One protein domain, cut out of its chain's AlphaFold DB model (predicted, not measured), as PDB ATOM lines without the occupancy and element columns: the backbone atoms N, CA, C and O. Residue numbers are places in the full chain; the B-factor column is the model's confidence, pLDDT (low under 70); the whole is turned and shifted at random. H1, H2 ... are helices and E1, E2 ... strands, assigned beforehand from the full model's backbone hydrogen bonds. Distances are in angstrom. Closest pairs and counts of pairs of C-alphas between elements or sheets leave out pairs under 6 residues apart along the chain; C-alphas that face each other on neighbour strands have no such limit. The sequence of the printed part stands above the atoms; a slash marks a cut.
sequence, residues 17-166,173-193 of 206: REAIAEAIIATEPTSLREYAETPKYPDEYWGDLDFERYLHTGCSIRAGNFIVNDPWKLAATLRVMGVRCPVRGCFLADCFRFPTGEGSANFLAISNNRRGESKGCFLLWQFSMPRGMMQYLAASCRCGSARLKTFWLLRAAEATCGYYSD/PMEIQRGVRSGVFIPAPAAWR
ATOM      1  N   ARG A  17      49.076   6.184  -0.664       76.88
ATOM      2  CA  ARG A  17      48.841   6.618   0.712       76.88
ATOM      3  C   ARG A  17      47.656   7.581   0.820       76.88
ATOM      4  O   ARG A  17      46.820   7.417   1.711       76.88
ATOM      5  N   GLU A  18      47.572   8.580  -0.056       79.62
ATOM      6  CA  GLU A  18      46.450   9.526  -0.074       79.62
ATOM      7  C   GLU A  18      45.130   8.801  -0.363       79.62
ATOM      8  O   GLU A  18      44.177   8.953   0.403       79.62
ATOM      9  N   ALA A  19      45.111   7.906  -1.353       81.88
ATOM     10  CA  ALA A  19      43.939   7.094  -1.678       81.88
ATOM     11  C   ALA A  19      43.464   6.228  -0.494       81.88
ATOM     12  O   ALA A  19      42.261   6.115  -0.241       81.88
ATOM     13  N   ILE A  20      44.390   5.646   0.278       80.06
ATOM     14  CA  ILE A  20      44.060   4.891   1.496       80.06
ATOM     15  C   ILE A  20      43.437   5.809   2.554       80.06
ATOM     16  O   ILE A  20      42.402   5.460   3.131       80.06
ATOM     17  N   ALA A  21      44.026   6.980   2.815       78.50
ATOM     18  CA  ALA A  21      43.455   7.922   3.777       78.50
ATOM     19  C   ALA A  21      42.062   8.394   3.354       78.50
ATOM     20  O   ALA A  21      41.151   8.413   4.184       78.50
ATOM     21  N   GLU A  22      41.869   8.725   2.079       83.38
ATOM     22  CA  GLU A  22      40.568   9.116   1.544       83.38
ATOM     23  C   GLU A  22      39.534   8.001   1.697       83.38
ATOM     24  O   GLU A  22      38.440   8.254   2.202       83.38
ATOM     25  N   ALA A  23      39.881   6.758   1.354       82.38
ATOM     26  CA  ALA A  23      38.992   5.611   1.521       82.38
ATOM     27  C   ALA A  23      38.586   5.415   2.991       82.38
ATOM     28  O   ALA A  23      37.413   5.194   3.306       82.38
ATOM     29  N   ILE A  24      39.541   5.554   3.912       78.81
ATOM     30  CA  ILE A  24      39.284   5.464   5.348       78.81
ATOM     31  C   ILE A  24      38.358   6.585   5.823       78.81
ATOM     32  O   ILE A  24      37.440   6.319   6.599       78.81
ATOM     33  N   ILE A  25      38.602   7.827   5.400       80.50
ATOM     34  CA  ILE A  25      37.803   8.996   5.787       80.50
ATOM     35  C   ILE A  25      36.397   8.903   5.183       80.50
ATOM     36  O   ILE A  25      35.429   9.239   5.858       80.50
ATOM     37  N   ALA A  26      36.263   8.417   3.950       80.81
ATOM     38  CA  ALA A  26      34.984   8.294   3.258       80.81
ATOM     39  C   ALA A  26      34.119   7.137   3.780       80.81
ATOM     40  O   ALA A  26      32.896   7.194   3.670       80.81
ATOM     41  N   THR A  27      34.729   6.099   4.361       80.94
ATOM     42  CA  THR A  27      33.991   4.957   4.919       80.94
ATOM     43  C   THR A  27      33.072   5.428   6.045       80.94
ATOM     44  O   THR A  27      33.528   6.045   7.006       80.94
ATOM     45  N   GLU A  28      31.776   5.143   5.959       75.06
ATOM     46  CA  GLU A  28      30.838   5.464   7.034       75.06
ATOM     47  C   GLU A  28      30.875   4.363   8.109       75.06
ATOM     48  O   GLU A  28      30.622   3.199   7.787       75.06
ATOM     49  N   PRO A  29      31.206   4.685   9.375       75.94
ATOM     50  CA  PRO A  29      31.237   3.687  10.439       75.94
ATOM     51  C   PRO A  29      29.850   3.091  10.705       75.94
ATOM     52  O   PRO A  29      28.867   3.815  10.857       75.94
ATOM     53  N   THR A  30      29.778   1.771  10.847       75.12
ATOM     54  CA  THR A  30      28.538   1.037  11.144       75.12
ATOM     55  C   THR A  30      28.181   1.056  12.633       75.12
ATOM     56  O   THR A  30      27.075   0.674  13.021       75.12
ATOM     57  N   SER A  31      29.098   1.519  13.493       78.94
ATOM     58  CA  SER A  31      28.889   1.612  14.939       78.94
ATOM     59  C   SER A  31      29.629   2.792  15.584       78.94
ATOM     60  O   SER A  31      30.629   3.291  15.072       78.94
ATOM     61  N   LEU A  32      29.180   3.209  16.777       78.62
ATOM     62  CA  LEU A  32      29.867   4.228  17.593       78.62
ATOM     63  C   LEU A  32      31.301   3.843  17.958       78.62
ATOM     64  O   LEU A  32      32.146   4.712  18.155       78.62
ATOM     65  N   ARG A  33      31.558   2.540  18.066       77.31
ATOM     66  CA  ARG A  33      32.869   2.002  18.408       77.31
ATOM     67  C   ARG A  33      33.873   2.237  17.284       77.31
ATOM     68  O   ARG A  33      34.998   2.629  17.551       77.31
ATOM     69  N   GLU A  34      33.443   2.115  16.036       77.62
ATOM     70  CA  GLU A  34      34.295   2.343  14.864       77.62
ATOM     71  C   GLU A  34      34.699   3.812  14.674       77.62
ATOM     72  O   GLU A  34      35.737   4.089  14.085       77.62
ATOM     73  N   TYR A  35      33.941   4.770  15.222       75.62
ATOM     74  CA  TYR A  35      34.405   6.163  15.310       75.62
ATOM     75  C   TYR A  35      35.580   6.331  16.275       75.62
ATOM     76  O   TYR A  35      36.354   7.277  16.145       75.62
ATOM     77  N   ALA A  36      35.667   5.448  17.269       68.12
ATOM     78  CA  ALA A  36      36.682   5.456  18.307       68.12
ATOM     79  C   ALA A  36      37.891   4.586  17.939       68.12
ATOM     80  O   ALA A  36      38.957   4.763  18.519       68.12
ATOM     81  N   GLU A  37      37.723   3.624  17.036       69.88
ATOM     82  CA  GLU A  37      38.758   2.667  16.664       69.88
ATOM     83  C   GLU A  37      39.612   3.156  15.498       69.88
ATOM     84  O   GLU A  37      39.195   3.940  14.644       69.88
ATOM     85  N   THR A  38      40.852   2.677  15.486       61.16
ATOM     86  CA  THR A  38      41.811   3.006  14.439       61.16
ATOM     87  C   THR A  38      41.431   2.286  13.140       61.16
ATOM     88  O   THR A  38      41.031   1.120  13.183       61.16
ATOM     89  N   PRO A  39      41.588   2.936  11.977       62.00
ATOM     90  CA  PRO A  39      41.438   2.282  10.682       62.00
ATOM     91  C   PRO A  39      42.333   1.040  10.539       62.00
ATOM     92  O   PRO A  39      43.490   1.041  10.959       62.00
ATOM     93  N   LYS A  40      41.806  -0.021   9.918       56.62
ATOM     94  CA  LYS A  40      42.469  -1.328   9.771       56.62
ATOM     95  C   LYS A  40      43.538  -1.356   8.663       56.62
ATOM     96  O   LYS A  40      43.430  -2.194   7.786       56.62
ATOM     97  N   TYR A  41      44.550  -0.487   8.688       57.03
ATOM     98  CA  TYR A  41      45.740  -0.616   7.816       57.03
ATOM     99  C   TYR A  41      47.021  -0.109   8.503       57.03
ATOM    100  O   TYR A  41      47.615   0.868   8.050       57.03
ATOM    101  N   PRO A  42      47.415  -0.704   9.645       56.41
ATOM    102  CA  PRO A  42      48.418  -0.106  10.510       56.41
ATOM    103  C   PRO A  42      49.868  -0.197  10.000       56.41
ATOM    104  O   PRO A  42      50.627   0.756  10.121       56.41
ATOM    105  N   ASP A  43      50.284  -1.315   9.418       60.62
ATOM    106  CA  ASP A  43      51.719  -1.634   9.453       60.62
ATOM    107  C   ASP A  43      52.581  -0.907   8.403       60.62
ATOM    108  O   ASP A  43      53.797  -0.842   8.558       60.62
ATOM    109  N   GLU A  44      51.979  -0.315   7.367       63.34
ATOM    110  CA  GLU A  44      52.716   0.283   6.240       63.34
ATOM    111  C   GLU A  44      52.964   1.801   6.355       63.34
ATOM    112  O   GLU A  44      53.887   2.306   5.717       63.34
ATOM    113  N   TYR A  45      52.176   2.542   7.147       65.88
ATOM    114  CA  TYR A  45      52.182   4.022   7.126       65.88
ATOM    115  C   TYR A  45      52.355   4.685   8.503       65.88
ATOM    116  O   TYR A  45      52.361   5.915   8.599       65.88
ATOM    117  N   TRP A  46      52.493   3.905   9.582       67.25
ATOM    118  CA  TRP A  46      52.735   4.457  10.920       67.25
ATOM    119  C   TRP A  46      54.156   4.986  11.096       67.25
ATOM    120  O   TRP A  46      55.128   4.369  10.668       67.25
ATOM    121  N   GLY A  47      54.277   6.132  11.777       67.31
ATOM    122  CA  GLY A  47      55.539   6.854  11.945       67.31
ATOM    123  C   GLY A  47      55.701   8.049  11.000       67.31
ATOM    124  O   GLY A  47      56.542   8.912  11.266       67.31
ATOM    125  N   ASP A  48      54.867   8.161   9.959       77.06
ATOM    126  CA  ASP A  48      54.743   9.382   9.162       77.06
ATOM    127  C   ASP A  48      53.783  10.370   9.842       77.06
ATOM    128  O   ASP A  48      52.557  10.232   9.821       77.06
ATOM    129  N   LEU A  49      54.360  11.409  10.447       76.94
ATOM    130  CA  LEU A  49      53.602  12.400  11.210       76.94
ATOM    131  C   LEU A  49      52.625  13.218  10.359       76.94
ATOM    132  O   LEU A  49      51.623  13.692  10.899       76.94
ATOM    133  N   ASP A  50      52.911  13.445   9.079       78.06
ATOM    134  CA  ASP A  50      52.053  14.269   8.228       78.06
ATOM    135  C   ASP A  50      50.856  13.461   7.726       78.06
ATOM    136  O   ASP A  50      49.728  13.964   7.754       78.06
ATOM    137  N   PHE A  51      51.064  12.183   7.401       78.50
ATOM    138  CA  PHE A  51      49.972  11.247   7.145       78.50
ATOM    139  C   PHE A  51      49.070  11.072   8.371       78.50
ATOM    140  O   PHE A  51      47.850  11.232   8.278       78.50
ATOM    141  N   GLU A  52      49.657  10.828   9.546       78.06
ATOM    142  CA  GLU A  52      48.906  10.683  10.795       78.06
ATOM    143  C   GLU A  52      48.067  11.930  11.105       78.06
ATOM    144  O   GLU A  52      46.915  11.815  11.516       78.06
ATOM    145  N   ARG A  53      48.605  13.135  10.870       79.44
ATOM    146  CA  ARG A  53      47.874  14.403  11.049       79.44
ATOM    147  C   ARG A  53      46.728  14.572  10.065       79.44
ATOM    148  O   ARG A  53      45.666  15.073  10.453       79.44
ATOM    149  N   TYR A  54      46.950  14.209   8.804       81.50
ATOM    150  CA  TYR A  54      45.928  14.276   7.766       81.50
ATOM    151  C   TYR A  54      44.761  13.348   8.115       81.50
ATOM    152  O   TYR A  54      43.617  13.800   8.224       81.50
ATOM    153  N   LEU A  55      45.071  12.089   8.429       80.25
ATOM    154  CA  LEU A  55      44.092  11.093   8.840       80.25
ATOM    155  C   LEU A  55      43.366  11.510  10.127       80.25
ATOM    156  O   LEU A  55      42.136  11.443  10.203       80.25
ATOM    157  N   HIS A  56      44.114  12.028  11.109       81.69
ATOM    158  CA  HIS A  56      43.561  12.541  12.363       81.69
ATOM    159  C   HIS A  56      42.519  13.629  12.130       81.69
ATOM    160  O   HIS A  56      41.407  13.578  12.670       81.69
ATOM    161  N   THR A  57      42.861  14.590  11.274       83.31
ATOM    162  CA  THR A  57      41.987  15.706  10.917       83.31
ATOM    163  C   THR A  57      40.738  15.212  10.192       83.31
ATOM    164  O   THR A  57      39.629  15.581  10.586       83.31
ATOM    165  N   GLY A  58      40.892  14.348   9.185       84.31
ATOM    166  CA  GLY A  58      39.781  13.808   8.402       84.31
ATOM    167  C   GLY A  58      38.780  13.027   9.252       84.31
ATOM    168  O   GLY A  58      37.584  13.327   9.250       84.31
ATOM    169  N   CYS A  59      39.257  12.087  10.071       83.50
ATOM    170  CA  CYS A  59      38.382  11.326  10.961       83.50
ATOM    171  C   CYS A  59      37.751  12.200  12.055       83.50
ATOM    172  O   CYS A  59      36.594  11.976  12.413       83.50
ATOM    173  N   SER A  60      38.462  13.216  12.559       86.94
ATOM    174  CA  SER A  60      37.904  14.173  13.524       86.94
ATOM    175  C   SER A  60      36.775  15.016  12.919       86.94
ATOM    176  O   SER A  60      35.766  15.253  13.586       86.94
ATOM    177  N   ILE A  61      36.916  15.457  11.662       86.25
ATOM    178  CA  ILE A  61      35.860  16.171  10.926       86.25
ATOM    179  C   ILE A  61      34.659  15.252  10.723       86.25
ATOM    180  O   ILE A  61      33.538  15.642  11.041       86.25
ATOM    181  N   ARG A  62      34.890  14.019  10.260       84.94
ATOM    182  CA  ARG A  62      33.827  13.028  10.063       84.94
ATOM    183  C   ARG A  62      33.041  12.772  11.348       84.94
ATOM    184  O   ARG A  62      31.820  12.891  11.350       84.94
ATOM    185  N   ALA A  63      33.730  12.473  12.449       85.88
ATOM    186  CA  ALA A  63      33.092  12.243  13.743       85.88
ATOM    187  C   ALA A  63      32.360  13.497  14.253       85.88
ATOM    188  O   ALA A  63      31.274  13.402  14.823       85.88
ATOM    189  N   GLY A  64      32.920  14.686  14.006       87.38
ATOM    190  CA  GLY A  64      32.266  15.955  14.312       87.38
ATOM    191  C   GLY A  64      30.961  16.146  13.538       87.38
ATOM    192  O   GLY A  64      29.949  16.503  14.137       87.38
ATOM    193  N   ASN A  65      30.965  15.853  12.238       85.25
ATOM    194  CA  ASN A  65      29.777  15.920  11.389       85.25
ATOM    195  C   ASN A  65      28.714  14.913  11.827       85.25
ATOM    196  O   ASN A  65      27.544  15.275  11.874       85.25
ATOM    197  N   PHE A  66      29.112  13.696  12.206       84.62
ATOM    198  CA  PHE A  66      28.201  12.711  12.789       84.62
ATOM    199  C   PHE A  66      27.491  13.276  14.026       84.62
ATOM    200  O   PHE A  66      26.269  13.299  14.061       84.62
ATOM    201  N   ILE A  67      28.235  13.832  14.992       86.19
ATOM    202  CA  ILE A  67      27.657  14.417  16.216       86.19
ATOM    203  C   ILE A  67      26.755  15.625  15.929       86.19
ATOM    204  O   ILE A  67      25.725  15.789  16.578       86.19
ATOM    205  N   VAL A  68      27.150  16.504  15.003       81.69
ATOM    206  CA  VAL A  68      26.404  17.737  14.691       81.69
ATOM    207  C   VAL A  68      25.121  17.445  13.917       81.69
ATOM    208  O   VAL A  68      24.112  18.107  14.155       81.69
ATOM    209  N   ASN A  69      25.166  16.484  12.997       80.44
ATOM    210  CA  ASN A  69      24.029  16.122  12.155       80.44
ATOM    211  C   ASN A  69      23.118  15.078  12.805       80.44
ATOM    212  O   ASN A  69      22.062  14.789  12.248       80.44
ATOM    213  N   ASP A  70      23.501  14.524  13.958       75.19
ATOM    214  CA  ASP A  70      22.688  13.573  14.703       75.19
ATOM    215  C   ASP A  70      21.370  14.227  15.163       75.19
ATOM    216  O   ASP A  70      21.382  15.150  15.987       75.19
ATOM    217  N   PRO A  71      20.209  13.765  14.662       56.22
ATOM    218  CA  PRO A  71      18.920  14.340  15.021       56.22
ATOM    219  C   PRO A  71      18.427  13.931  16.426       56.22
ATOM    220  O   PRO A  71      17.340  14.352  16.831       56.22
ATOM    221  N   TRP A  72      19.182  13.125  17.189       58.16
ATOM    222  CA  TRP A  72      18.736  12.506  18.443       58.16
ATOM    223  C   TRP A  72      19.516  12.924  19.704       58.16
ATOM    224  O   TRP A  72      20.506  13.650  19.697       58.16
ATOM    225  N   LYS A  73      19.048  12.403  20.851       65.56
ATOM    226  CA  LYS A  73      19.631  12.532  22.204       65.56
ATOM    227  C   LYS A  73      21.062  11.979  22.337       65.56
ATOM    228  O   LYS A  73      21.645  12.118  23.408       65.56
ATOM    229  N   LEU A  74      21.617  11.340  21.311       79.06
ATOM    230  CA  LEU A  74      22.886  10.621  21.396       79.06
ATOM    231  C   LEU A  74      24.080  11.570  21.588       79.06
ATOM    232  O   LEU A  74      24.922  11.320  22.445       79.06
ATOM    233  N   ALA A  75      24.098  12.738  20.941       82.06
ATOM    234  CA  ALA A  75      25.095  13.766  21.259       82.06
ATOM    235  C   ALA A  75      25.067  14.157  22.754       82.06
ATOM    236  O   ALA A  75      26.111  14.382  23.367       82.06
ATOM    237  N   ALA A  76      23.881  14.189  23.373       83.25
ATOM    238  CA  ALA A  76      23.739  14.484  24.797       83.25
ATOM    239  C   ALA A  76      24.195  13.327  25.702       83.25
ATOM    240  O   ALA A  76      24.682  13.600  26.796       83.25
ATOM    241  N   THR A  77      24.069  12.067  25.272       84.75
ATOM    242  CA  THR A  77      24.550  10.908  26.046       84.75
ATOM    243  C   THR A  77      26.056  10.698  25.915       84.75
ATOM    244  O   THR A  77      26.683  10.231  26.861       84.75
ATOM    245  N   LEU A  78      26.647  11.059  24.773       88.19
ATOM    246  CA  LEU A  78      28.093  10.979  24.554       88.19
ATOM    247  C   LEU A  78      28.838  12.158  25.185       88.19
ATOM    248  O   LEU A  78      30.024  12.046  25.492       88.19
ATOM    249  N   ARG A  79      28.178  13.305  25.368       91.06
ATOM    250  CA  ARG A  79      28.796  14.497  25.953       91.06
ATOM    251  C   ARG A  79      29.178  14.252  27.410       91.06
ATOM    252  O   ARG A  79      28.325  14.006  28.256       91.06
ATOM    253  N   VAL A  80      30.456  14.449  27.715       91.12
ATOM    254  CA  VAL A  80      30.997  14.315  29.078       91.12
ATOM    255  C   VAL A  80      31.443  15.644  29.666       91.12
ATOM    256  O   VAL A  80      31.471  15.805  30.878       91.12
ATOM    257  N   MET A  81      31.765  16.622  28.820       92.25
ATOM    258  CA  MET A  81      32.285  17.908  29.267       92.25
ATOM    259  C   MET A  81      31.828  19.040  28.346       92.25
ATOM    260  O   MET A  81      31.681  18.854  27.140       92.25
ATOM    261  N   GLY A  82      31.639  20.236  28.909       93.94
ATOM    262  CA  GLY A  82      31.518  21.484  28.165       93.94
ATOM    263  C   GLY A  82      32.455  22.572  28.676       93.94
ATOM    264  O   GLY A  82      32.661  22.737  29.874       93.94
ATOM    265  N   VAL A  83      32.969  23.378  27.755       94.00
ATOM    266  CA  VAL A  83      33.837  24.523  28.022       94.00
ATOM    267  C   VAL A  83      33.072  25.813  27.754       94.00
ATOM    268  O   VAL A  83      32.463  25.997  26.692       94.00
ATOM    269  N   ARG A  84      33.094  26.728  28.725       94.38
ATOM    270  CA  ARG A  84      32.325  27.976  28.710       94.38
ATOM    271  C   ARG A  84      33.224  29.189  28.899       94.38
ATOM    272  O   ARG A  84      34.226  29.138  29.602       94.38
ATOM    273  N   CYS A  85      32.869  30.309  28.270       92.62
ATOM    274  CA  CYS A  85      33.653  31.531  28.419       92.62
ATOM    275  C   CYS A  85      33.507  32.123  29.835       92.62
ATOM    276  O   CYS A  85      32.401  32.117  30.382       92.62
ATOM    277  N   PRO A  86      34.574  32.717  30.398       91.81
ATOM    278  CA  PRO A  86      34.550  33.264  31.758       91.81
ATOM    279  C   PRO A  86      33.656  34.503  31.915       91.81
ATOM    280  O   PRO A  86      33.331  34.888  33.028       91.81
ATOM    281  N   VAL A  87      33.271  35.156  30.812       91.62
ATOM    282  CA  VAL A  87      32.584  36.461  30.852       91.62
ATOM    283  C   VAL A  87      31.068  36.314  30.982       91.62
ATOM    284  O   VAL A  87      30.430  37.041  31.732       91.62
ATOM    285  N   ARG A  88      30.463  35.421  30.192       91.12
ATOM    286  CA  ARG A  88      28.998  35.253  30.115       91.12
ATOM    287  C   ARG A  88      28.569  33.788  30.029       91.12
ATOM    288  O   ARG A  88      27.453  33.519  29.597       91.12
ATOM    289  N   GLY A  89      29.471  32.842  30.300       91.19
ATOM    290  CA  GLY A  89      29.179  31.411  30.174       91.19
ATOM    291  C   GLY A  89      28.817  30.970  28.749       91.19
ATOM    292  O   GLY A  89      28.124  29.975  28.562       91.19
ATOM    293  N   CYS A  90      29.235  31.713  27.717       92.69
ATOM    294  CA  CYS A  90      28.948  31.341  26.331       92.69
ATOM    295  C   CYS A  90      29.632  30.017  25.981       92.69
ATOM    296  O   CYS A  90      30.741  29.753  26.444       92.69
ATOM    297  N   PHE A  91      28.987  29.216  25.137       91.75
ATOM    298  CA  PHE A  91      29.533  27.956  24.648       91.75
ATOM    299  C   PHE A  91      30.836  28.159  23.861       91.75
ATOM    300  O   PHE A  91      30.868  29.007  22.965       91.75
ATOM    301  N   LEU A  92      31.881  27.399  24.201       93.06
ATOM    302  CA  LEU A  92      33.168  27.410  23.498       93.06
ATOM    303  C   LEU A  92      33.529  26.057  22.894       93.06
ATOM    304  O   LEU A  92      34.029  26.037  21.776       93.06
ATOM    305  N   ALA A  93      33.321  24.957  23.609       93.94
ATOM    306  CA  ALA A  93      33.579  23.614  23.097       93.94
ATOM    307  C   ALA A  93      32.829  22.570  23.920       93.94
ATOM    308  O   ALA A  93      32.548  22.818  25.093       93.94
ATOM    309  N   ASP A  94      32.556  21.415  23.327       93.75
ATOM    310  CA  ASP A  94      32.115  20.208  24.026       93.75
ATOM    311  C   ASP A  94      33.119  19.083  23.806       93.75
ATOM    312  O   ASP A  94      33.846  19.070  22.811       93.75
ATOM    313  N   CYS A  95      33.174  18.149  24.752       92.94
ATOM    314  CA  CYS A  95      33.899  16.900  24.579       92.94
ATOM    315  C   CYS A  95      32.951  15.718  24.734       92.94
ATOM    316  O   CYS A  95      32.143  15.660  25.667       92.94
ATOM    317  N   PHE A  96      33.084  14.785  23.800       91.81
ATOM    318  CA  PHE A  96      32.260  13.599  23.653       91.81
ATOM    319  C   PHE A  96      33.129  12.376  23.878       91.81
ATOM    320  O   PHE A  96      34.246  12.312  23.369       91.81
ATOM    321  N   ARG A  97      32.628  11.418  24.650       89.19
ATOM    322  CA  ARG A  97      33.287  10.144  24.889       89.19
ATOM    323  C   ARG A  97      32.730   9.117  23.920       89.19
ATOM    324  O   ARG A  97      31.539   8.824  23.955       89.19
ATOM    325  N   PHE A  98      33.607   8.540  23.116       84.62
ATOM    326  CA  PHE A  98      33.290   7.396  22.284       84.62
ATOM    327  C   PHE A  98      33.782   6.118  22.974       84.62
ATOM    328  O   PHE A  98      34.903   6.093  23.496       84.62
ATOM    329  N   PRO A  99      32.948   5.067  23.035       76.75
ATOM    330  CA  PRO A  99      33.362   3.795  23.599       76.75
ATOM    331  C   PRO A  99      34.389   3.134  22.677       76.75
ATOM    332  O   PRO A  99      34.146   2.995  21.481       76.75
ATOM    333  N   THR A 100      35.507   2.687  23.233       72.38
ATOM    334  CA  THR A 100      36.433   1.762  22.570       72.38
ATOM    335  C   THR A 100      36.268   0.365  23.176       72.38
ATOM    336  O   THR A 100      35.581   0.179  24.188       72.38
ATOM    337  N   GLY A 101      36.856  -0.652  22.541       63.66
ATOM    338  CA  GLY A 101      36.997  -1.967  23.172       63.66
ATOM    339  C   GLY A 101      37.811  -1.911  24.473       63.66
ATOM    340  O   GLY A 101      38.555  -0.961  24.709       63.66
ATOM    341  N   GLU A 102      37.661  -2.939  25.314       56.94
ATOM    342  CA  GLU A 102      38.517  -3.194  26.491       56.94
ATOM    343  C   GLU A 102      38.732  -1.991  27.430       56.94
ATOM    344  O   GLU A 102      39.850  -1.639  27.786       56.94
ATOM    345  N   GLY A 103      37.649  -1.335  27.859       55.75
ATOM    346  CA  GLY A 103      37.689  -0.393  28.989       55.75
ATOM    347  C   GLY A 103      38.412   0.938  28.747       55.75
ATOM    348  O   GLY A 103      38.435   1.775  29.650       55.75
ATOM    349  N   SER A 104      38.943   1.171  27.546       61.25
ATOM    350  CA  SER A 104      39.486   2.470  27.144       61.25
ATOM    351  C   SER A 104      38.365   3.422  26.685       61.25
ATOM    352  O   SER A 104      37.186   3.052  26.601       61.25
ATOM    353  N   ALA A 105      38.692   4.691  26.446       68.25
ATOM    354  CA  ALA A 105      37.781   5.607  25.771       68.25
ATOM    355  C   ALA A 105      38.548   6.652  24.968       68.25
ATOM    356  O   ALA A 105      39.501   7.244  25.474       68.25
ATOM    357  N   ASN A 106      38.065   6.933  23.758       82.12
ATOM    358  CA  ASN A 106      38.553   8.046  22.958       82.12
ATOM    359  C   ASN A 106      37.603   9.231  23.083       82.12
ATOM    360  O   ASN A 106      36.378   9.088  23.093       82.12
ATOM    361  N   PHE A 107      38.177  10.421  23.204       87.75
ATOM    362  CA  PHE A 107      37.410  11.647  23.371       87.75
ATOM    363  C   PHE A 107      37.522  12.508  22.126       87.75
ATOM    364  O   PHE A 107      38.626  12.766  21.657       87.75
ATOM    365  N   LEU A 108      36.397  13.006  21.627       91.00
ATOM    366  CA  LEU A 108      36.343  14.001  20.561       91.00
ATOM    367  C   LEU A 108      36.002  15.357  21.173       91.00
ATOM    368  O   LEU A 108      34.945  15.508  21.782       91.00
ATOM    369  N   ALA A 109      36.857  16.357  20.988       92.50
ATOM    370  CA  ALA A 109      36.516  17.742  21.279       92.50
ATOM    371  C   ALA A 109      35.981  18.433  20.028       92.50
ATOM    372  O   ALA A 109      36.619  18.381  18.981       92.50
ATOM    373  N   ILE A 110      34.856  19.135  20.153       92.75
ATOM    374  CA  ILE A 110      34.299  19.979  19.094       92.75
ATOM    375  C   ILE A 110      34.228  21.406  19.618       92.75
ATOM    376  O   ILE A 110      33.531  21.685  20.597       92.75
ATOM    377  N   SER A 111      34.952  22.323  18.983       92.31
ATOM    378  CA  SER A 111      34.868  23.741  19.314       92.31
ATOM    379  C   SER A 111      33.763  24.441  18.551       92.31
ATOM    380  O   SER A 111      33.418  24.086  17.431       92.31
ATOM    381  N   ASN A 112      33.258  25.507  19.154       88.75
ATOM    382  CA  ASN A 112      32.427  26.492  18.500       88.75
ATOM    383  C   ASN A 112      33.304  27.638  17.999       88.75
ATOM    384  O   ASN A 112      34.018  28.269  18.787       88.75
ATOM    385  N   ASN A 113      33.199  27.958  16.711       83.31
ATOM    386  CA  ASN A 113      33.728  29.198  16.165       83.31
ATOM    387  C   ASN A 113      32.628  30.026  15.521       83.31
ATOM    388  O   ASN A 113      31.815  29.550  14.735       83.31
ATOM    389  N   ARG A 114      32.671  31.332  15.788       68.50
ATOM    390  CA  ARG A 114      31.672  32.304  15.325       68.50
ATOM    391  C   ARG A 114      31.500  32.396  13.802       68.50
ATOM    392  O   ARG A 114      30.556  33.041  13.365       68.50
ATOM    393  N   ARG A 115      32.423  31.825  13.023       63.38
ATOM    394  CA  ARG A 115      32.389  31.785  11.553       63.38
ATOM    395  C   ARG A 115      31.703  30.531  10.991       63.38
ATOM    396  O   ARG A 115      31.770  30.316   9.794       63.38
ATOM    397  N   GLY A 116      31.076  29.709  11.835       59.19
ATOM    398  CA  GLY A 116      30.430  28.460  11.408       59.19
ATOM    399  C   GLY A 116      31.392  27.276  11.258       59.19
ATOM    400  O   GLY A 116      30.946  26.147  11.128       59.19
ATOM    401  N   GLU A 117      32.702  27.508  11.351       69.44
ATOM    402  CA  GLU A 117      33.731  26.465  11.272       69.44
ATOM    403  C   GLU A 117      34.016  25.860  12.654       69.44
ATOM    404  O   GLU A 117      35.014  26.180  13.318       69.44
ATOM    405  N   SER A 118      33.114  25.003  13.126       78.75
ATOM    406  CA  SER A 118      33.421  24.133  14.262       78.75
ATOM    407  C   SER A 118      34.609  23.236  13.911       78.75
ATOM    408  O   SER A 118      34.680  22.709  12.802       78.75
ATOM    409  N   LYS A 119      35.559  23.071  14.835       84.38
ATOM    410  CA  LYS A 119      36.701  22.167  14.637       84.38
ATOM    411  C   LYS A 119      36.565  20.968  15.562       84.38
ATOM    412  O   LYS A 119      36.407  21.155  16.767       84.38
ATOM    413  N   GLY A 120      36.621  19.768  14.989       86.94
ATOM    414  CA  GLY A 120      36.717  18.503  15.711       86.94
ATOM    415  C   GLY A 120      38.178  18.107  15.927       86.94
ATOM    416  O   GLY A 120      39.014  18.367  15.064       86.94
ATOM    417  N   CYS A 121      38.494  17.489  17.060       88.38
ATOM    418  CA  CYS A 121      39.809  16.915  17.339       88.38
ATOM    419  C   CYS A 121      39.670  15.755  18.324       88.38
ATOM    420  O   CYS A 121      39.235  15.968  19.459       88.38
ATOM    421  N   PHE A 122      40.077  14.549  17.931       87.25
ATOM    422  CA  PHE A 122      40.277  13.472  18.900       87.25
ATOM    423  C   PHE A 122      41.432  13.817  19.852       87.25
ATOM    424  O   PHE A 122      42.485  14.282  19.418       87.25
ATOM    425  N   LEU A 123      41.206  13.645  21.155       81.75
ATOM    426  CA  LEU A 123      42.091  14.075  22.246       81.75
ATOM    427  C   LEU A 123      43.102  13.003  22.677       81.75
ATOM    428  O   LEU A 123      43.996  13.291  23.465       81.75
ATOM    429  N   LEU A 124      42.950  11.786  22.162       72.69
ATOM    430  CA  LEU A 124      43.898  10.688  22.266       72.69
ATOM    431  C   LEU A 124      43.713   9.845  21.003       72.69
ATOM    432  O   LEU A 124      42.600   9.422  20.706       72.69
ATOM    433  N   TRP A 125      44.775   9.685  20.222       63.41
ATOM    434  CA  TRP A 125      44.782   8.836  19.036       63.41
ATOM    435  C   TRP A 125      45.959   7.886  19.192       63.41
ATOM    436  O   TRP A 125      47.092   8.338  19.305       63.41
ATOM    437  N   GLN A 126      45.675   6.586  19.238       54.06
ATOM    438  CA  GLN A 126      46.592   5.528  19.681       54.06
ATOM    439  C   GLN A 126      47.939   5.489  18.931       54.06
ATOM    440  O   GLN A 126      48.935   5.046  19.490       54.06
ATOM    441  N   PHE A 127      47.969   5.992  17.697       47.41
ATOM    442  CA  PHE A 127      49.133   5.986  16.804       47.41
ATOM    443  C   PHE A 127      49.804   7.347  16.637       47.41
ATOM    444  O   PHE A 127      50.967   7.408  16.266       47.41
ATOM    445  N   SER A 128      49.127   8.438  16.998       49.69
ATOM    446  CA  SER A 128      49.796   9.727  17.051       49.69
ATOM    447  C   SER A 128      50.632   9.769  18.320       49.69
ATOM    448  O   SER A 128      50.093   9.881  19.424       49.69
ATOM    449  N   MET A 129      51.959   9.813  18.180       48.38
ATOM    450  CA  MET A 129      52.785  10.467  19.200       48.38
ATOM    451  C   MET A 129      52.085  11.779  19.621       48.38
ATOM    452  O   MET A 129      51.407  12.392  18.791       48.38
ATOM    453  N   PRO A 130      52.286  12.322  20.837       53.25
ATOM    454  CA  PRO A 130      51.714  13.620  21.239       53.25
ATOM    455  C   PRO A 130      51.941  14.781  20.234       53.25
ATOM    456  O   PRO A 130      51.327  15.840  20.344       53.25
ATOM    457  N   ARG A 131      52.830  14.581  19.248       56.28
ATOM    458  CA  ARG A 131      53.173  15.445  18.108       56.28
ATOM    459  C   ARG A 131      52.231  15.364  16.889       56.28
ATOM    460  O   ARG A 131      52.265  16.291  16.072       56.28
ATOM    461  N   GLY A 132      51.450  14.293  16.740       57.66
ATOM    462  CA  GLY A 132      50.470  14.108  15.658       57.66
ATOM    463  C   GLY A 132      49.113  14.753  15.960       57.66
ATOM    464  O   GLY A 132      48.409  15.183  15.053       57.66
ATOM    465  N   MET A 133      48.780  14.938  17.243       69.50
ATOM    466  CA  MET A 133      47.565  15.641  17.661       69.50
ATOM    467  C   MET A 133      47.704  17.165  17.504       69.50
ATOM    468  O   MET A 133      48.733  17.766  17.829       69.50
ATOM    469  N   MET A 134      46.615  17.829  17.103       75.62
ATOM    470  CA  MET A 134      46.514  19.286  17.170       75.62
ATOM    471  C   MET A 134      46.766  19.769  18.605       75.62
ATOM    472  O   MET A 134      46.047  19.400  19.523       75.62
ATOM    473  N   GLN A 135      47.754  20.639  18.823       81.31
ATOM    474  CA  GLN A 135      48.095  21.104  20.179       81.31
ATOM    475  C   GLN A 135      47.030  22.026  20.800       81.31
ATOM    476  O   GLN A 135      46.892  22.112  22.024       81.31
ATOM    477  N   TYR A 136      46.297  22.759  19.957       87.12
ATOM    478  CA  TYR A 136      45.311  23.744  20.391       87.12
ATOM    479  C   TYR A 136      44.069  23.706  19.515       87.12
ATOM    480  O   TYR A 136      44.157  23.931  18.311       87.12
ATOM    481  N   LEU A 137      42.908  23.583  20.144       89.62
ATOM    482  CA  LEU A 137      41.620  23.760  19.504       89.62
ATOM    483  C   LEU A 137      41.182  25.226  19.617       89.62
ATOM    484  O   LEU A 137      40.997  25.771  20.711       89.62
ATOM    485  N   ALA A 138      41.045  25.895  18.473       91.38
ATOM    486  CA  ALA A 138      40.559  27.268  18.428       91.38
ATOM    487  C   ALA A 138      39.047  27.305  18.687       91.38
ATOM    488  O   ALA A 138      38.292  26.592  18.023       91.38
ATOM    489  N   ALA A 139      38.625  28.158  19.618       92.56
ATOM    490  CA  ALA A 139      37.226  28.404  19.945       92.56
ATOM    491  C   ALA A 139      36.953  29.908  20.028       92.56
ATOM    492  O   ALA A 139      37.829  30.706  20.371       92.56
ATOM    493  N   SER A 140      35.725  30.336  19.757       92.75
ATOM    494  CA  SER A 140      35.348  31.741  19.886       92.75
ATOM    495  C   SER A 140      33.865  31.930  20.148       92.75
ATOM    496  O   SER A 140      33.011  31.173  19.703       92.75
ATOM    497  N   CYS A 141      33.545  33.004  20.861       91.44
ATOM    498  CA  CYS A 141      32.174  33.434  21.076       91.44
ATOM    499  C   CYS A 141      32.073  34.959  20.964       91.44
ATOM    500  O   CYS A 141      33.009  35.662  20.584       91.44
ATOM    501  N   ARG A 142      30.912  35.515  21.321       89.56
ATOM    502  CA  ARG A 142      30.703  36.970  21.304       89.56
ATOM    503  C   ARG A 142      31.601  37.757  22.256       89.56
ATOM    504  O   ARG A 142      31.825  38.939  22.021       89.56
ATOM    505  N   CYS A 143      32.094  37.108  23.309       91.31
ATOM    506  CA  CYS A 143      32.887  37.736  24.360       91.31
ATOM    507  C   CYS A 143      34.395  37.720  24.082       91.31
ATOM    508  O   CYS A 143      35.121  38.415  24.783       91.31
ATOM    509  N   GLY A 144      34.875  36.936  23.112       92.25
ATOM    510  CA  GLY A 144      36.307  36.731  22.894       92.25
ATOM    511  C   GLY A 144      36.628  35.424  22.175       92.25
ATOM    512  O   GLY A 144      35.729  34.741  21.676       92.25
ATOM    513  N   SER A 145      37.911  35.084  22.136       93.38
ATOM    514  CA  SER A 145      38.433  33.839  21.572       93.38
ATOM    515  C   SER A 145      39.267  33.069  22.592       93.38
ATOM    516  O   SER A 145      39.787  33.641  23.550       93.38
ATOM    517  N   ALA A 146      39.384  31.761  22.391       92.62
ATOM    518  CA  ALA A 146      40.172  30.865  23.216       92.62
ATOM    519  C   ALA A 146      41.065  29.962  22.358       92.62
ATOM    520  O   ALA A 146      40.662  29.516  21.282       92.62
ATOM    521  N   ARG A 147      42.267  29.661  22.858       92.19
ATOM    522  CA  ARG A 147      43.134  28.589  22.344       92.19
ATOM    523  C   ARG A 147      43.149  27.456  23.363       92.19
ATOM    524  O   ARG A 147      43.954  27.472  24.290       92.19
ATOM    525  N   LEU A 148      42.224  26.512  23.224       90.12
ATOM    526  CA  LEU A 148      42.042  25.422  24.180       90.12
ATOM    527  C   LEU A 148      43.125  24.370  23.954       90.12
ATOM    528  O   LEU A 148      43.174  23.770  22.887       90.12
ATOM    529  N   LYS A 149      44.006  24.150  24.930       88.00
ATOM    530  CA  LYS A 149      45.008  23.078  24.848       88.00
ATOM    531  C   LYS A 149      44.293  21.727  24.815       88.00
ATOM    532  O   LYS A 149      43.529  21.431  25.730       88.00
ATOM    533  N   THR A 150      44.555  20.910  23.802       85.69
ATOM    534  CA  THR A 150      43.919  19.589  23.647       85.69
ATOM    535  C   THR A 150      44.299  18.632  24.770       85.69
ATOM    536  O   THR A 150      43.431  17.952  25.300       85.69
ATOM    537  N   PHE A 151      45.542  18.687  25.251       82.50
ATOM    538  CA  PHE A 151      45.952  17.932  26.439       82.50
ATOM    539  C   PHE A 151      45.165  18.324  27.699       82.50
ATOM    540  O   PHE A 151      44.732  17.471  28.462       82.50
ATOM    541  N   TRP A 152      44.915  19.621  27.908       84.25
ATOM    542  CA  TRP A 152      44.080  20.069  29.026       84.25
ATOM    543  C   TRP A 152      42.634  19.569  28.885       84.25
ATOM    544  O   TRP A 152      42.049  19.128  29.872       84.25
ATOM    545  N   LEU A 153      42.082  19.584  27.665       87.50
ATOM    546  CA  LEU A 153      40.754  19.028  27.385       87.50
ATOM    547  C   LEU A 153      40.690  17.525  27.688       87.50
ATOM    548  O   LEU A 153      39.718  17.094  28.303       87.50
ATOM    549  N   LEU A 154      41.718  16.754  27.304       85.62
ATOM    550  CA  LEU A 154      41.799  15.315  27.579       85.62
ATOM    551  C   LEU A 154      41.710  15.070  29.080       85.62
ATOM    552  O   LEU A 154      40.805  14.390  29.545       85.62
ATOM    553  N   ARG A 155      42.604  15.703  29.844       81.56
ATOM    554  CA  ARG A 155      42.697  15.522  31.297       81.56
ATOM    555  C   ARG A 155      41.410  15.929  32.019       81.56
ATOM    556  O   ARG A 155      41.037  15.316  33.015       81.56
ATOM    557  N   ALA A 156      40.721  16.959  31.532       84.62
ATOM    558  CA  ALA A 156      39.439  17.377  32.088       84.62
ATOM    559  C   ALA A 156      38.301  16.389  31.764       84.62
ATOM    560  O   ALA A 156      37.477  16.099  32.637       84.62
ATOM    561  N   ALA A 157      38.276  15.824  30.553       86.31
ATOM    562  CA  ALA A 157      37.329  14.774  30.177       86.31
ATOM    563  C   ALA A 157      37.565  13.477  30.975       86.31
ATOM    564  O   ALA A 157      36.629  12.938  31.561       86.31
ATOM    565  N   GLU A 158      38.822  13.048  31.081       83.81
ATOM    566  CA  GLU A 158      39.303  11.944  31.920       83.81
ATOM    567  C   GLU A 158      38.831  12.071  33.370       83.81
ATOM    568  O   GLU A 158      38.126  11.198  33.885       83.81
ATOM    569  N   ALA A 159      39.123  13.216  33.996       82.12
ATOM    570  CA  ALA A 159      38.720  13.500  35.369       82.12
ATOM    571  C   ALA A 159      37.196  13.464  35.554       82.12
ATOM    572  O   ALA A 159      36.713  13.009  36.589       82.12
ATOM    573  N   THR A 160      36.431  13.922  34.558       84.75
ATOM    574  CA  THR A 160      34.962  13.896  34.610       84.75
ATOM    575  C   THR A 160      34.410  12.471  34.504       84.75
ATOM    576  O   THR A 160      33.383  12.159  35.101       84.75
ATOM    577  N   CYS A 161      35.097  11.585  33.779       80.06
ATOM    578  CA  CYS A 161      34.689  10.194  33.594       80.06
ATOM    579  C   CYS A 161      35.274   9.211  34.620       80.06
ATOM    580  O   CYS A 161      34.887   8.044  34.596       80.06
ATOM    581  N   GLY A 162      36.205   9.640  35.479       73.56
ATOM    582  CA  GLY A 162      36.943   8.734  36.367       73.56
ATOM    583  C   GLY A 162      37.861   7.764  35.612       73.56
ATOM    584  O   GLY A 162      38.138   6.676  36.109       73.56
ATOM    585  N   TYR A 163      38.296   8.147  34.411       70.50
ATOM    586  CA  TYR A 163      39.223   7.397  33.560       70.50
ATOM    587  C   TYR A 163      40.559   8.141  33.504       70.50
ATOM    588  O   TYR A 163      40.554   9.368  33.513       70.50
ATOM    589  N   TYR A 164      41.683   7.433  33.417       68.94
ATOM    590  CA  TYR A 164      43.010   8.040  33.282       68.94
ATOM    591  C   TYR A 164      43.796   7.267  32.225       68.94
ATOM    592  O   TYR A 164      43.990   6.067  32.384       68.94
ATOM    593  N   SER A 165      44.223   7.929  31.150       66.38
ATOM    594  CA  SER A 165      45.180   7.335  30.217       66.38
ATOM    595  C   SER A 165      46.580   7.283  30.833       66.38
ATOM    596  O   SER A 165      46.975   8.183  31.579       66.38
ATOM    597  N   ASP A 166      47.355   6.264  30.460       59.84
ATOM    598  CA  ASP A 166      48.757   6.069  30.869       59.84
ATOM    599  C   ASP A 166      49.738   7.029  30.163       59.84
ATOM    600  O   ASP A 166      50.940   6.778  30.082       59.84
ATOM    601  N   PRO A 173      47.779  19.128  38.329       47.44
ATOM    602  CA  PRO A 173      46.390  18.736  38.628       47.44
ATOM    603  C   PRO A 173      45.475  19.850  39.184       47.44
ATOM    604  O   PRO A 173      44.277  19.622  39.353       47.44
ATOM    605  N   MET A 174      45.989  21.043  39.509       48.88
ATOM    606  CA  MET A 174      45.214  22.033  40.278       48.88
ATOM    607  C   MET A 174      44.139  22.782  39.473       48.88
ATOM    608  O   MET A 174      43.111  23.146  40.041       48.88
ATOM    609  N   GLU A 175      44.313  22.999  38.164       55.16
ATOM    610  CA  GLU A 175      43.323  23.756  37.370       55.16
ATOM    611  C   GLU A 175      42.088  22.925  36.992       55.16
ATOM    612  O   GLU A 175      41.015  23.484  36.765       55.16
ATOM    613  N   ILE A 176      42.214  21.595  36.961       60.66
ATOM    614  CA  ILE A 176      41.148  20.691  36.511       60.66
ATOM    615  C   ILE A 176      40.101  20.466  37.603       60.66
ATOM    616  O   ILE A 176      38.947  20.223  37.283       60.66
ATOM    617  N   GLN A 177      40.429  20.628  38.892       59.19
ATOM    618  CA  GLN A 177      39.446  20.418  39.968       59.19
ATOM    619  C   GLN A 177      38.194  21.307  39.833       59.19
ATOM    620  O   GLN A 177      37.101  20.920  40.258       59.19
ATOM    621  N   ARG A 178      38.317  22.489  39.214       67.06
ATOM    622  CA  ARG A 178      37.176  23.367  38.938       67.06
ATOM    623  C   ARG A 178      36.395  22.864  37.725       67.06
ATOM    624  O   ARG A 178      36.835  23.027  36.596       67.06
ATOM    625  N   GLY A 179      35.196  22.343  37.975       73.56
ATOM    626  CA  GLY A 179      34.261  21.922  36.927       73.56
ATOM    627  C   GLY A 179      34.036  20.416  36.842       73.56
ATOM    628  O   GLY A 179      33.054  20.011  36.233       73.56
ATOM    629  N   VAL A 180      34.848  19.593  37.523       79.62
ATOM    630  CA  VAL A 180      34.734  18.117  37.490       79.62
ATOM    631  C   VAL A 180      33.329  17.641  37.852       79.62
ATOM    632  O   VAL A 180      32.726  16.869  37.119       79.62
ATOM    633  N   ARG A 181      32.764  18.142  38.960       79.25
ATOM    634  CA  ARG A 181      31.435  17.711  39.430       79.25
ATOM    635  C   ARG A 181      30.290  18.155  38.519       79.25
ATOM    636  O   ARG A 181      29.239  17.532  38.537       79.25
ATOM    637  N   SER A 182      30.465  19.252  37.783       84.31
ATOM    638  CA  SER A 182      29.429  19.805  36.904       84.31
ATOM    639  C   SER A 182      29.626  19.433  35.434       84.31
ATOM    640  O   SER A 182      28.745  19.725  34.629       84.31
ATOM    641  N   GLY A 183      30.778  18.866  35.058       86.94
ATOM    642  CA  GLY A 183      31.197  18.701  33.665       86.94
ATOM    643  C   GLY A 183      31.364  20.031  32.917       86.94
ATOM    644  O   GLY A 183      31.409  20.044  31.688       86.94
ATOM    645  N   VAL A 184      31.415  21.171  33.620       90.94
ATOM    646  CA  VAL A 184      31.483  22.510  33.015       90.94
ATOM    647  C   VAL A 184      32.758  23.218  33.440       90.94
ATOM    648  O   VAL A 184      32.929  23.568  34.606       90.94
ATOM    649  N   PHE A 185      33.612  23.497  32.462       92.19
ATOM    650  CA  PHE A 185      34.939  24.062  32.662       92.19
ATOM    651  C   PHE A 185      35.058  25.448  32.039       92.19
ATOM    652  O   PHE A 185      34.351  25.809  31.094       92.19
ATOM    653  N   ILE A 186      36.002  26.226  32.560       90.38
ATOM    654  CA  ILE A 186      36.370  27.537  32.030       90.38
ATOM    655  C   ILE A 186      37.819  27.444  31.537       90.38
ATOM    656  O   ILE A 186      38.647  26.870  32.245       90.38
ATOM    657  N   PRO A 187      38.152  27.992  30.351       88.56
ATOM    658  CA  PRO A 187      39.531  28.026  29.882       88.56
ATOM    659  C   PRO A 187      40.443  28.729  30.887       88.56
ATOM    660  O   PRO A 187      40.054  29.744  31.472       88.56
ATOM    661  N   ALA A 188      41.681  28.250  31.012       82.81
ATOM    662  CA  ALA A 188      42.709  28.949  31.774       82.81
ATOM    663  C   ALA A 188      42.845  30.413  31.295       82.81
ATOM    664  O   ALA A 188      42.722  30.671  30.090       82.81
ATOM    665  N   PRO A 189      43.146  31.379  32.184       84.06
ATOM    666  CA  PRO A 189      43.257  32.791  31.809       84.06
ATOM    667  C   PRO A 189      44.197  33.043  30.621       84.06
ATOM    668  O   PRO A 189      43.863  33.816  29.729       84.06
ATOM    669  N   ALA A 190      45.323  32.324  30.544       86.00
ATOM    670  CA  ALA A 190      46.284  32.430  29.442       86.00
ATOM    671  C   ALA A 190      45.738  31.937  28.085       86.00
ATOM    672  O   ALA A 190      46.220  32.348  27.027       86.00
ATOM    673  N   ALA A 191      44.736  31.057  28.101       87.31
ATOM    674  CA  ALA A 191      44.078  30.549  26.904       87.31
ATOM    675  C   ALA A 191      42.971  31.488  26.401       87.31
ATOM    676  O   ALA A 191      42.588  31.374  25.236       87.31
ATOM    677  N   TRP A 192      42.454  32.396  27.241       92.88
ATOM    678  CA  TRP A 192      41.328  33.279  26.929       92.88
ATOM    679  C   TRP A 192      41.781  34.678  26.500       92.88
ATOM    680  O   TRP A 192      42.555  35.348  27.177       92.88
ATOM    681  N   ARG A 193      41.234  35.163  25.384       94.19
ATOM    682  CA  ARG A 193      41.420  36.531  24.893       94.19
ATOM    683  C   ARG A 193      40.065  37.232  24.815       94.19
ATOM    684  O   ARG A 193      39.293  36.951  23.893       94.19
TER     685      ARG A 193
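AT A GLANCE: This is residues 17 to 166 and 173 to 193 of the 206 residues of an uncharacterized protein of Pseudonocardia oroxyli (UniProt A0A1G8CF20). A four-stranded antiparallel sheet, E1 to E4, has the long helix H3 across one face and H5 across the other, with H1 packed on the far side of H3 from the sheet. The two-stranded hairpin of E5 and E6 packs against the end of the sheet where E2 begins and E3 ends, and residues 184 to 185 run beside edge strand E1. The printed part has 171 residues, with five named helices and six named strands in the order H1 H2 H3 H4 E1 E2 E3 E4 E5 E6 H5, class mixed. It is compact, with a radius of gyration of the C-alphas of 15.7 A and spans of 47 by 35 by 34 A.

IN THESE COORDINATES: In the larger sheet, E1 is residues 79 to 84, E2 91 to 99 with 24.5 A from first to last C-alpha, E3 105 to 111 with 19.5 A, and E4 119 to 122. E5 is residues 136 to 141 and E6 144 to 149. H3, residues 49 to 69, is 29.8 A long and begins at C-alpha 49 (53.602, 12.400, 11.210). H5 is residues 150 to 161 and ends at C-alpha 161 (34.689, 10.194, 33.594). H1 is residues 17 to 26, from C-alpha 17 (48.841, 6.618, 0.712); H2 is 32 to 36 and H4 74 to 78.

HOW THE PARTS SIT: The sheet E1 - E2 - E3 - E4 is a meander, each strand the antiparallel neighbour of the one before; N 83 and O 93 are 2.8 A apart, N 96 and O 108 2.8 A, N 109 and O 121 2.9 A. Helices on both faces give three layers. H3 is on the sheet over E3 and E4 at a height of 5.1 A, running across the strands; C-alphas of Ser 60 and Gly 120, the closest to E4, are 5.0 A apart. H5 is on the opposite face at 8.2 A, over E2 and E3. H2, at 7.7 A over E2, and H4, only just above the sheet's level at 4.1 A, are on the same face as H3. H1 touches H3 through residues 54 to 62 alone, closest C-alphas Ile 25 and Cys 59 at 5.7 A, a shallow tilt of 13 degrees, the same way. In the hairpin of E5 and E6, N 146 and O 139 are 2.8 A apart; the closest C-alphas of E5 and E3, Ala 139 and Ser 111, are 5.3 A apart. Every O i to N i+4 pair is within hydrogen-bond range in H1, H3, H4 and H5; H2 has 0 of 1, but 2 of 2 O i to N i+3 pairs.

THE WHOLE: The C-alphas farthest apart, Glu 44 and Arg 88, are 48.5 A apart. Residues 167 to 172 are not printed; C-alphas 166 and 173 are 15.0 A apart. The links H2 to H3 and E4 to E5 are long. Mean pLDDT of the printed part is 78.9; residues under 70 include 36 to 47, 125 to 133 and 173 to 178.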